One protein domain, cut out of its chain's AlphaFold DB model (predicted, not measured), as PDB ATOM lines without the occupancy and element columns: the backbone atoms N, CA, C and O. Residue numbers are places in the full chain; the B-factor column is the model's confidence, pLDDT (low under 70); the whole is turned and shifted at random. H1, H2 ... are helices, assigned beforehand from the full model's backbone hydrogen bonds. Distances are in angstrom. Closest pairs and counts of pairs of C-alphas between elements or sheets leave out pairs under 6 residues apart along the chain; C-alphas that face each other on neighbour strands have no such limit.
ATOM      1  N   TYR A 204     135.400 207.359 150.024       95.88
ATOM      2  CA  TYR A 204     135.519 205.922 150.279       95.88
ATOM      3  C   TYR A 204     136.158 205.151 149.113       95.88
ATOM      4  O   TYR A 204     136.903 204.199 149.334       95.88
ATOM      5  N   GLN A 205     135.892 205.544 147.864       95.12
ATOM      6  CA  GLN A 205     136.477 204.890 146.689       95.12
ATOM      7  C   GLN A 205     137.965 205.219 146.551       95.12
ATOM      8  O   GLN A 205     138.754 204.331 146.225       95.12
ATOM      9  N   ILE A 206     138.350 206.463 146.848       94.75
ATOM     10  CA  ILE A 206     139.756 206.873 146.924       94.75
ATOM     11  C   ILE A 206     140.452 206.092 148.044       94.75
ATOM     12  O   ILE A 206     141.472 205.445 147.797       94.75
ATOM     13  N   TRP A 207     139.852 206.031 149.235       96.06
ATOM     14  CA  TRP A 207     140.363 205.219 150.340       96.06
ATOM     15  C   TRP A 207     140.530 203.744 149.954       96.06
ATOM     16  O   TRP A 207     141.601 203.177 150.149       96.06
ATOM     17  N   LEU A 208     139.534 203.116 149.322       94.88
ATOM     18  CA  LEU A 208     139.631 201.724 148.863       94.88
ATOM     19  C   LEU A 208     140.772 201.487 147.861       94.88
ATOM     20  O   LEU A 208     141.275 200.363 147.774       94.88
ATOM     21  N   LYS A 209     141.144 202.506 147.081       93.19
ATOM     22  CA  LYS A 209     142.196 202.418 146.066       93.19
ATOM     23  C   LYS A 209     143.593 202.607 146.662       93.19
ATOM     24  O   LYS A 209     144.503 201.885 146.260       93.19
ATOM     25  N   TYR A 210     143.753 203.534 147.606       92.94
ATOM     26  CA  TYR A 210     145.070 203.976 148.087       92.94
ATOM     27  C   TYR A 210     145.401 203.572 149.534       92.94
ATOM     28  O   TYR A 210     146.560 203.640 149.940       92.94
ATOM     29  N   SER A 211     144.422 203.112 150.317       92.94
ATOM     30  CA  SER A 211     144.641 202.691 151.704       92.94
ATOM     31  C   SER A 211     145.406 201.370 151.803       92.94
ATOM     32  O   SER A 211     145.037 200.362 151.190       92.94
ATOM     33  N   LYS A 212     146.420 201.333 152.673       88.94
ATOM     34  CA  LYS A 212     147.120 200.095 153.061       88.94
ATOM     35  C   LYS A 212     146.229 199.129 153.825       88.94
ATOM     36  O   LYS A 212     146.376 197.915 153.694       88.94
ATOM     37  N   GLU A 213     145.259 199.648 154.566       91.44
ATOM     38  CA  GLU A 213     144.310 198.828 155.316       91.44
ATOM     39  C   GLU A 213     143.513 197.922 154.368       91.44
ATOM     40  O   GLU A 213     143.263 196.754 154.664       91.44
ATOM     41  N   ARG A 214     143.214 198.414 153.159       91.69
ATOM     42  CA  ARG A 214     142.589 197.610 152.105       91.69
ATOM     43  C   ARG A 214     143.514 196.519 151.568       91.69
ATOM     44  O   ARG A 214     143.017 195.452 151.212       91.69
ATOM     45  N   GLN A 215     144.828 196.749 151.503       89.94
ATOM     46  CA  GLN A 215     145.797 195.753 151.021       89.94
ATOM     47  C   GLN A 215     145.872 194.519 151.936       89.94
ATOM     48  O   GLN A 215     146.097 193.419 151.436       89.94
ATOM     49  N   LYS A 216     145.575 194.664 153.237       92.88
ATOM     50  CA  LYS A 216     145.467 193.539 154.191       92.88
ATOM     51  C   LYS A 216     144.323 192.569 153.851       92.88
ATOM     52  O   LYS A 216     144.333 191.420 154.282       92.88
ATOM     53  N   HIS A 217     143.336 193.016 153.071       93.00
ATOM     54  CA  HIS A 217     142.178 192.223 152.666       93.00
ATOM     55  C   HIS A 217     142.247 191.857 151.176       93.00
ATOM     56  O   HIS A 217     141.728 192.582 150.314       93.00
ATOM     57  N   TRP A 218     142.855 190.704 150.877       92.69
ATOM     58  CA  TRP A 218     143.015 190.208 149.506       92.69
ATOM     59  C   TRP A 218     141.668 190.015 148.793       92.69
ATOM     60  O   TRP A 218     140.643 189.745 149.423       92.69
ATOM     61  N   MET A 219     141.658 190.218 147.474       94.38
ATOM     62  CA  MET A 219     140.469 189.980 146.655       94.38
ATOM     63  C   MET A 219     140.247 188.471 146.520       94.38
ATOM     64  O   MET A 219     141.184 187.780 146.126       94.38
ATOM     65  N   PRO A 220     139.042 187.948 146.809       93.62
ATOM     66  CA  PRO A 220     138.752 186.547 146.547       93.62
ATOM     67  C   PRO A 220     138.812 186.262 145.039       93.62
ATOM     68  O   PRO A 220     138.493 187.128 144.221       93.62
ATOM     69  N   LEU A 221     139.211 185.038 144.686       93.56
ATOM     70  CA  LEU A 221     139.207 184.560 143.305       93.56
ATOM     71  C   LEU A 221     137.775 184.554 142.747       93.56
ATOM     72  O   LEU A 221     136.807 184.297 143.470       93.56
ATOM     73  N   LYS A 222     137.640 184.852 141.451       93.88
ATOM     74  CA  LYS A 222     136.347 184.811 140.756       93.88
ATOM     75  C   LYS A 222     135.808 183.375 140.800       93.88
ATOM     76  O   LYS A 222     136.535 182.455 140.447       93.88
ATOM     77  N   GLY A 223     134.561 183.202 141.235       91.62
ATOM     78  CA  GLY A 223     133.938 181.881 141.402       91.62
ATOM     79  C   GLY A 223     134.282 181.164 142.714       91.62
ATOM     80  O   GLY A 223     134.021 179.974 142.834       91.62
ATOM     81  N   GLY A 224     134.886 181.853 143.690       89.75
ATOM     82  CA  GLY A 224     135.108 181.296 145.026       89.75
ATOM     83  C   GLY A 224     133.816 181.097 145.842       89.75
ATOM     84  O   GLY A 224     132.735 181.469 145.384       89.75
ATOM     85  N   PRO A 225     133.935 180.564 147.076       91.25
ATOM     86  CA  PRO A 225     132.799 180.323 147.962       91.25
ATOM     87  C   PRO A 225     131.931 181.569 148.147       91.25
ATOM     88  O   PRO A 225     132.443 182.684 148.333       91.25
ATOM     89  N   GLU A 226     130.617 181.365 148.129       92.88
ATOM     90  CA  GLU A 226     129.651 182.442 148.283       92.88
ATOM     91  C   GLU A 226     129.851 183.178 149.625       92.88
ATOM     92  O   GLU A 226     130.228 182.602 150.646       92.88
ATOM     93  N   GLY A 227     129.672 184.500 149.620       93.81
ATOM     94  CA  GLY A 227     129.740 185.322 150.832       93.81
ATOM     95  C   GLY A 227     131.130 185.826 151.252       93.81
ATOM     96  O   GLY A 227     131.202 186.797 152.012       93.81
ATOM     97  N   ILE A 228     132.243 185.293 150.727       94.69
ATOM     98  CA  ILE A 228     133.593 185.798 151.077       94.69
ATOM     99  C   ILE A 228     133.763 187.268 150.669       94.69
ATOM    100  O   ILE A 228     134.254 188.089 151.450       94.69
ATOM    101  N   LEU A 229     133.316 187.625 149.460       94.25
ATOM    102  CA  LEU A 229     133.370 189.003 148.967       94.25
ATOM    103  C   LEU A 229     132.500 189.942 149.814       94.25
ATOM    104  O   LEU A 229     132.931 191.048 150.144       94.25
ATOM    105  N   ALA A 230     131.305 189.491 150.204       95.81
ATOM    106  CA  ALA A 230     130.403 190.261 151.053       95.81
ATOM    107  C   ALA A 230     131.026 190.523 152.434       95.81
ATOM    108  O   ALA A 230     131.055 191.668 152.887       95.81
ATOM    109  N   ASN A 231     131.616 189.499 153.061       96.56
ATOM    110  CA  ASN A 231     132.305 189.625 154.348       96.56
ATOM    111  C   ASN A 231     133.510 190.578 154.252       96.56
ATOM    112  O   ASN A 231     133.682 191.466 155.089       96.56
ATOM    113  N   ARG A 232     134.311 190.468 153.183       95.44
ATOM    114  CA  ARG A 232     135.411 191.404 152.905       95.44
ATOM    115  C   ARG A 232     134.918 192.848 152.791       95.44
ATOM    116  O   ARG A 232     135.468 193.729 153.449       95.44
ATOM    117  N   ASN A 233     133.893 193.095 151.977       95.94
ATOM    118  CA  ASN A 233     133.350 194.441 151.774       95.94
ATOM    119  C   ASN A 233     132.756 195.008 153.070       95.94
ATOM    120  O   ASN A 233     132.954 196.183 153.375       95.94
ATOM    121  N   TRP A 234     132.104 194.166 153.871       97.31
ATOM    122  CA  TRP A 234     131.602 194.544 155.189       97.31
ATOM    123  C   TRP A 234     132.727 194.938 156.155       97.31
ATOM    124  O   TRP A 234     132.638 195.990 156.790       97.31
ATOM    125  N   LYS A 235     133.817 194.158 156.223       97.31
ATOM    126  CA  LYS A 235     135.004 194.492 157.035       97.31
ATOM    127  C   LYS A 235     135.627 195.819 156.603       97.31
ATOM    128  O   LYS A 235     135.852 196.682 157.446       97.31
ATOM    129  N   LEU A 236     135.830 196.026 155.301       96.75
ATOM    130  CA  LEU A 236     136.360 197.286 154.765       96.75
ATOM    131  C   LEU A 236     135.446 198.476 155.076       96.75
ATOM    132  O   LEU A 236     135.927 199.547 155.437       96.75
ATOM    133  N   GLY A 237     134.129 198.292 154.968       96.81
ATOM    134  CA  GLY A 237     133.151 199.311 155.343       96.81
ATOM    135  C   GLY A 237     133.196 199.655 156.833       96.81
ATOM    136  O   GLY A 237     133.085 200.827 157.188       96.81
ATOM    137  N   LYS A 238     133.404 198.663 157.710       97.62
ATOM    138  CA  LYS A 238     133.598 198.889 159.149       97.62
ATOM    139  C   LYS A 238     134.867 199.676 159.441       97.62
ATOM    140  O   LYS A 238     134.788 200.648 160.181       97.62
ATOM    141  N   ILE A 239     135.988 199.291 158.830       96.75
ATOM    142  CA  ILE A 239     137.275 199.976 159.001       96.75
ATOM    143  C   ILE A 239     137.154 201.444 158.582       96.75
ATOM    144  O   ILE A 239     137.525 202.327 159.349       96.75
ATOM    145  N   TRP A 240     136.569 201.714 157.411       97.12
ATOM    146  CA  TRP A 240     136.333 203.085 156.953       97.12
ATOM    147  C   TRP A 240     135.491 203.890 157.946       97.12
ATOM    148  O   TRP A 240     135.871 204.992 158.320       97.12
ATOM    149  N   LYS A 241     134.377 203.323 158.426       97.06
ATOM    150  CA  LYS A 241     133.495 203.996 159.392       97.06
ATOM    151  C   LYS A 241     134.141 204.215 160.761       97.06
ATOM    152  O   LYS A 241     133.727 205.131 161.460       97.06
ATOM    153  N   SER A 242     135.105 203.379 161.152       97.00
ATOM    154  CA  SER A 242     135.848 203.541 162.407       97.00
ATOM    155  C   SER A 242     136.984 204.560 162.327       97.00
ATOM    156  O   SER A 242     137.522 204.923 163.368       97.00
ATOM    157  N   LEU A 243     137.368 205.014 161.127       94.25
ATOM    158  CA  LEU A 243     138.377 206.064 160.997       94.25
ATOM    159  C   LEU A 243     137.838 207.385 161.558       94.25
ATOM    160  O   LEU A 243     136.671 207.706 161.306       94.25
ATOM    161  N   PRO A 244     138.673 208.178 162.254       95.94
ATOM    162  CA  PRO A 244     138.294 209.527 162.651       95.94
ATOM    163  C   PRO A 244     137.902 210.368 161.432       95.94
ATOM    164  O   PRO A 244     138.389 210.137 160.323       95.94
ATOM    165  N   LYS A 245     137.020 211.351 161.633       94.88
ATOM    166  CA  LYS A 245     136.503 212.195 160.542       94.88
ATOM    167  C   LYS A 245     137.624 212.937 159.808       94.88
ATOM    168  O   LYS A 245     137.630 212.926 158.584       94.88
ATOM    169  N   GLU A 246     138.604 213.450 160.547       92.50
ATOM    170  CA  GLU A 246     139.806 214.112 160.013       92.50
ATOM    171  C   GLU A 246     140.576 213.196 159.045       92.50
ATOM    172  O   GLU A 246     140.911 213.574 157.927       92.50
ATOM    173  N   HIS A 247     140.762 211.922 159.408       92.31
ATOM    174  CA  HIS A 247     141.407 210.947 158.524       92.31
ATOM    175  C   HIS A 247     140.566 210.626 157.282       92.31
ATOM    176  O   HIS A 247     141.128 210.287 156.244       92.31
ATOM    177  N   GLN A 248     139.233 210.686 157.367       95.19
ATOM    178  CA  GLN A 248     138.363 210.495 156.202       95.19
ATOM    179  C   GLN A 248     138.431 211.693 155.244       95.19
ATOM    180  O   GLN A 248     138.340 211.500 154.029       95.19
ATOM    181  N   GLU A 249     138.626 212.903 155.774       94.62
ATOM    182  CA  GLU A 249     138.741 214.155 155.016       94.62
ATOM    183  C   GLU A 249     139.993 214.197 154.135       94.62
ATOM    184  O   GLU A 249     139.922 214.645 152.992       94.62
ATOM    185  N   VAL A 250     141.098 213.589 154.581       94.69
ATOM    186  CA  VAL A 250     142.309 213.384 153.760       94.69
ATOM    187  C   VAL A 250     142.007 212.649 152.444       94.69
ATOM    188  O   VAL A 250     142.686 212.855 151.440       94.69
ATOM    189  N   PHE A 251     140.975 211.795 152.417       95.25
ATOM    190  CA  PHE A 251     140.553 211.073 151.211       95.25
ATOM    191  C   PHE A 251     139.508 211.823 150.381       95.25
ATOM    192  O   PHE A 251     139.033 211.278 149.382       95.25
ATOM    193  N   HIS A 252     139.132 213.048 150.753       94.31
ATOM    194  CA  HIS A 252     138.295 213.882 149.902       94.31
ATOM    195  C   HIS A 252     139.034 214.175 148.586       94.31
ATOM    196  O   HIS A 252     140.212 214.523 148.640       94.31
ATOM    197  N   PRO A 253     138.397 214.050 147.402       92.12
ATOM    198  CA  PRO A 253     139.098 214.148 146.120       92.12
ATOM    199  C   PRO A 253     139.982 215.392 145.991       92.12
ATOM    200  O   PRO A 253     141.146 215.285 145.622       92.12
ATOM    201  N   SER A 254     139.456 216.558 146.357       90.12
ATOM    202  CA  SER A 254     140.185 217.827 146.286       90.12
ATOM    203  C   SER A 254     141.420 217.879 147.190       90.12
ATOM    204  O   SER A 254     142.446 218.404 146.780       90.12
ATOM    205  N   VAL A 255     141.351 217.310 148.396       91.19
ATOM    206  CA  VAL A 255     142.479 217.264 149.338       91.19
ATOM    207  C   VAL A 255     143.488 216.213 148.879       91.19
ATOM    208  O   VAL A 255     144.681 216.481 148.751       91.19
ATOM    209  N   PHE A 256     142.998 215.017 148.558       93.19
ATOM    210  CA  PHE A 256     143.819 213.864 148.224       93.19
ATOM    211  C   PHE A 256     144.687 214.086 146.981       93.19
ATOM    212  O   PHE A 256     145.876 213.770 147.010       93.19
ATOM    213  N   TYR A 257     144.125 214.596 145.879       91.62
ATOM    214  CA  TYR A 257     144.886 214.779 144.634       91.62
ATOM    215  C   TYR A 257     145.973 215.849 144.779       91.62
ATOM    216  O   TYR A 257     147.092 215.649 144.308       91.62
ATOM    217  N   VAL A 258     145.694 216.913 145.536       90.50
ATOM    218  CA  VAL A 258     146.684 217.945 145.860       90.50
ATOM    219  C   VAL A 258     147.809 217.374 146.734       90.50
ATOM    220  O   VAL A 258     148.980 217.527 146.386       90.50
ATOM    221  N   LEU A 259     147.482 216.654 147.817       89.50
ATOM    222  CA  LEU A 259     148.484 216.068 148.726       89.50
ATOM    223  C   LEU A 259     149.331 214.979 148.057       89.50
ATOM    224  O   LEU A 259     150.551 214.944 148.215       89.50
ATOM    225  N   SER A 260     148.690 214.093 147.293       89.62
ATOM    226  CA  SER A 260     149.368 212.993 146.599       89.62
ATOM    227  C   SER A 260     150.140 213.443 145.359       89.62
ATOM    228  O   SER A 260     150.910 212.653 144.812       89.62
ATOM    229  N   ARG A 261     149.939 214.693 144.909       90.00
ATOM    230  CA  ARG A 261     150.444 215.227 143.633       90.00
ATOM    231  C   ARG A 261     150.038 214.376 142.425       90.00
ATOM    232  O   ARG A 261     150.721 214.375 141.404       90.00
ATOM    233  N   LEU A 262     148.942 213.630 142.548       87.50
ATOM    234  CA  LEU A 262     148.371 212.853 141.457       87.50
ATOM    235  C   LEU A 262     147.400 213.727 140.672       87.50
ATOM    236  O   LEU A 262     146.636 214.498 141.251       87.50
ATOM    237  N   THR A 263     147.368 213.556 139.355       86.88
ATOM    238  CA  THR A 263     146.334 214.179 138.537       86.88
ATOM    239  C   THR A 263     144.982 213.517 138.829       86.88
ATOM    240  O   THR A 263     144.886 212.280 138.844       86.88
ATOM    241  N   PRO A 264     143.920 214.301 139.098       84.44
ATOM    242  CA  PRO A 264     142.583 213.744 139.176       84.44
ATOM    243  C   PRO A 264     142.237 213.108 137.824       84.44
ATOM    244  O   PRO A 264     142.693 213.592 136.785       84.44
ATOM    245  N   PRO A 265     141.454 212.016 137.802       80.12
ATOM    246  CA  PRO A 265     140.946 211.492 136.545       80.12
ATOM    247  C   PRO A 265     140.176 212.616 135.852       80.12
ATOM    248  O   PRO A 265     139.294 213.201 136.485       80.12
ATOM    249  N   ARG A 286     141.414 225.346 143.892       53.69
ATOM    250  CA  ARG A 286     142.395 225.736 144.889       53.69
ATOM    251  C   ARG A 286     141.561 225.930 146.133       53.69
ATOM    252  O   ARG A 286     140.972 226.982 146.331       53.69
ATOM    253  N   LEU A 287     141.376 224.849 146.882       59.72
ATOM    254  CA  LEU A 287     140.701 224.933 148.155       59.72
ATOM    255  C   LEU A 287     141.518 225.900 149.004       59.72
ATOM    256  O   LEU A 287     142.636 225.580 149.417       59.72
ATOM    257  N   GLU A 288     140.956 227.084 149.223       65.25
ATOM    258  CA  GLU A 288     141.370 228.037 150.246       65.25
ATOM    259  C   GLU A 288     141.028 227.430 151.610       65.25
ATOM    260  O   GLU A 288     140.128 227.867 152.317       65.25
ATOM    261  N   LEU A 289     141.687 226.325 151.950       67.44
ATOM    262  CA  LEU A 289     141.760 225.891 153.332       67.44
ATOM    263  C   LEU A 289     142.826 226.752 154.010       67.44
ATOM    264  O   LEU A 289     143.865 227.060 153.416       67.44
ATOM    265  N   GLU A 290     142.552 227.121 155.255       79.38
ATOM    266  CA  GLU A 290     143.509 227.735 156.172       79.38
ATOM    267  C   GLU A 290     144.856 226.978 156.133       79.38
ATOM    268  O   GLU A 290     144.863 225.741 156.195       79.38
ATOM    269  N   PRO A 291     146.004 227.678 156.026       79.69
ATOM    270  CA  PRO A 291     147.322 227.043 155.963       79.69
ATOM    271  C   PRO A 291     147.613 226.092 157.134       79.69
ATOM    272  O   PRO A 291     148.317 225.099 156.956       79.69
ATOM    273  N   GLU A 292     147.056 226.367 158.316       82.38
ATOM    274  CA  GLU A 292     147.204 225.510 159.499       82.38
ATOM    275  C   GLU A 292     146.503 224.159 159.312       82.38
ATOM    276  O   GLU A 292     147.118 223.108 159.500       82.38
ATOM    277  N   HIS A 293     145.258 224.167 158.826       82.88
ATOM    278  CA  HIS A 293     144.497 222.942 158.572       82.88
ATOM    279  C   HIS A 293     145.153 222.088 157.470       82.88
ATOM    280  O   HIS A 293     145.173 220.857 157.537       82.88
ATOM    281  N   TRP A 294     145.781 222.730 156.479       81.56
ATOM    282  CA  TRP A 294     146.594 222.035 155.479       81.56
ATOM    283  C   TRP A 294     147.767 221.267 156.093       81.56
ATOM    284  O   TRP A 294     148.011 220.122 155.704       81.56
ATOM    285  N   ALA A 295     148.491 221.878 157.033       85.62
ATOM    286  CA  ALA A 295     149.632 221.240 157.684       85.62
ATOM    287  C   ALA A 295     149.199 220.013 158.503       85.62
ATOM    288  O   ALA A 295     149.870 218.977 158.461       85.62
ATOM    289  N   GLU A 296     148.050 220.095 159.176       87.19
ATOM    290  CA  GLU A 296     147.450 218.972 159.906       87.19
ATOM    291  C   GLU A 296     147.070 217.823 158.966       87.19
ATOM    292  O   GLU A 296     147.507 216.685 159.162       87.19
ATOM    293  N   LEU A 297     146.332 218.113 157.889       85.25
ATOM    294  CA  LEU A 297     145.938 217.105 156.899       85.25
ATOM    295  C   LEU A 297     147.152 216.469 156.213       85.25
ATOM    296  O   LEU A 297     147.158 215.264 155.948       85.25
ATOM    297  N   GLN A 298     148.197 217.252 155.953       87.06
ATOM    298  CA  GLN A 298     149.443 216.747 155.390       87.06
ATOM    299  C   GLN A 298     150.180 215.827 156.376       87.06
ATOM    300  O   GLN A 298     150.652 214.759 155.975       87.06
ATOM    301  N   ALA A 299     150.248 216.186 157.660       88.25
ATOM    302  CA  ALA A 299     150.822 215.325 158.693       88.25
ATOM    303  C   ALA A 299     150.042 214.003 158.817       88.25
ATOM    304  O   ALA A 299     150.646 212.925 158.820       88.25
ATOM    305  N   LEU A 300     148.706 214.073 158.817       85.56
ATOM    306  CA  LEU A 300     147.827 212.901 158.825       85.56
ATOM    307  C   LEU A 300     148.011 212.033 157.576       85.56
ATOM    308  O   LEU A 300     148.034 210.804 157.678       85.56
ATOM    309  N   TYR A 301     148.186 212.648 156.406       84.12
ATOM    310  CA  TYR A 301     148.464 211.937 155.160       84.12
ATOM    311  C   TYR A 301     149.776 211.150 155.226       84.12
ATOM    312  O   TYR A 301     149.814 209.999 154.800       84.12
ATOM    313  N   TYR A 302     150.842 211.710 155.802       84.75
ATOM    314  CA  TYR A 302     152.088 210.959 155.989       84.75
ATOM    315  C   TYR A 302     151.968 209.867 157.056       84.75
ATOM    316  O   TYR A 302     152.579 208.802 156.919       84.75
ATOM    317  N   GLN A 303     151.162 210.101 158.095       84.69
ATOM    318  CA  GLN A 303     150.901 209.119 159.145       84.69
ATOM    319  C   GLN A 303     150.051 207.937 158.657       84.69
ATOM    320  O   GLN A 303     150.210 206.826 159.158       84.69
ATOM    321  N   LEU A 304     149.177 208.159 157.671       71.38
ATOM    322  CA  LEU A 304     148.457 207.146 156.897       71.38
ATOM    323  C   LEU A 304     149.348 206.727 155.727       71.38
ATOM    324  O   LEU A 304     149.172 207.228 154.618       71.38
TER     325      LEU A 304
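AT A GLANCE: This is residues 204 to 265 and 286 to 304 of the 309 residues of an uncharacterized protein of Melampsora larici-populina (strain 98AG31 / pathotype 3-4-7) (UniProt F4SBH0). This is a loose, elongated set of six helices: the longest, H3, makes one end together with the loop before it, short H1 and H2 come near its side, and H4, H5 and H6 make the other end. The long link from H2 folds back to the start of H3, and its residues 222 to 227 stick out at the far end of that half. The printed part has 81 residues, with helices H1 to H6 in chain order and no named strand; the class is all helix. The whole is loose, with a radius of gyration of the C-alphas of 15.1 A, and the C-alphas span 49 by 27 by 16 A.

IN THESE COORDINATES: H3, residues 228 to 242, runs 21.2 A from C-alpha 228 at (133.593, 185.798, 151.077) to C-alpha 242 at (135.848, 203.541, 162.407). Before it come H1, residues 204 to 210, 10.0 A long from C-alpha 204 at (135.519, 205.922, 150.279), and H2, residues 212 to 215, 5.0 A long. After it come H4, residues 245 to 249, 6.3 A long, and H5, residues 253 to 260, 10.3 A long. H6, residues 291 to 303, is 18.6 A long and ends with C-alpha 303 at (150.901, 209.119, 159.145).

HOW THE PARTS SIT: H3 and H2 are close but not clearly touching; their closest C-alphas, those of Leu 236 and Arg 214, are 6.8 A apart. H3 and H1 are also close but not clearly touching, about perpendicular at 79 degrees, with the C-alphas of Trp 240 and Tyr 204 closest at 7.3 A. H1 and H5 are close but not clearly touching, at a shallow tilt of 16 degrees, the same way; the C-alphas of Ile 206 and Pro 253 are closest, at 7.3 A. H4 touches H6, which meets it with residues 297 to 301 alone; the closest C-alphas, those of His 247 and Leu 300, are 6.7 A apart. H3 and H6 are apart. In H1, H3, H4 and H6 every O i to N i+4 pair is within hydrogen-bond range, in H5 3 of 4 are, and H2 is too short for such a pair.

THE WHOLE: The two C-alphas farthest apart, those of Pro 225 and Pro 291, are 49.6 A apart. Residues 266 to 285 are not printed, and C-alphas 265 and 286 are 16.6 A apart across this cut, which lies in the link from H5 to H6. The link from H2 to H3 is long, with 12 residues. The mean pLDDT of the printed part is 89.8, and residues 286 to 289 are under 70.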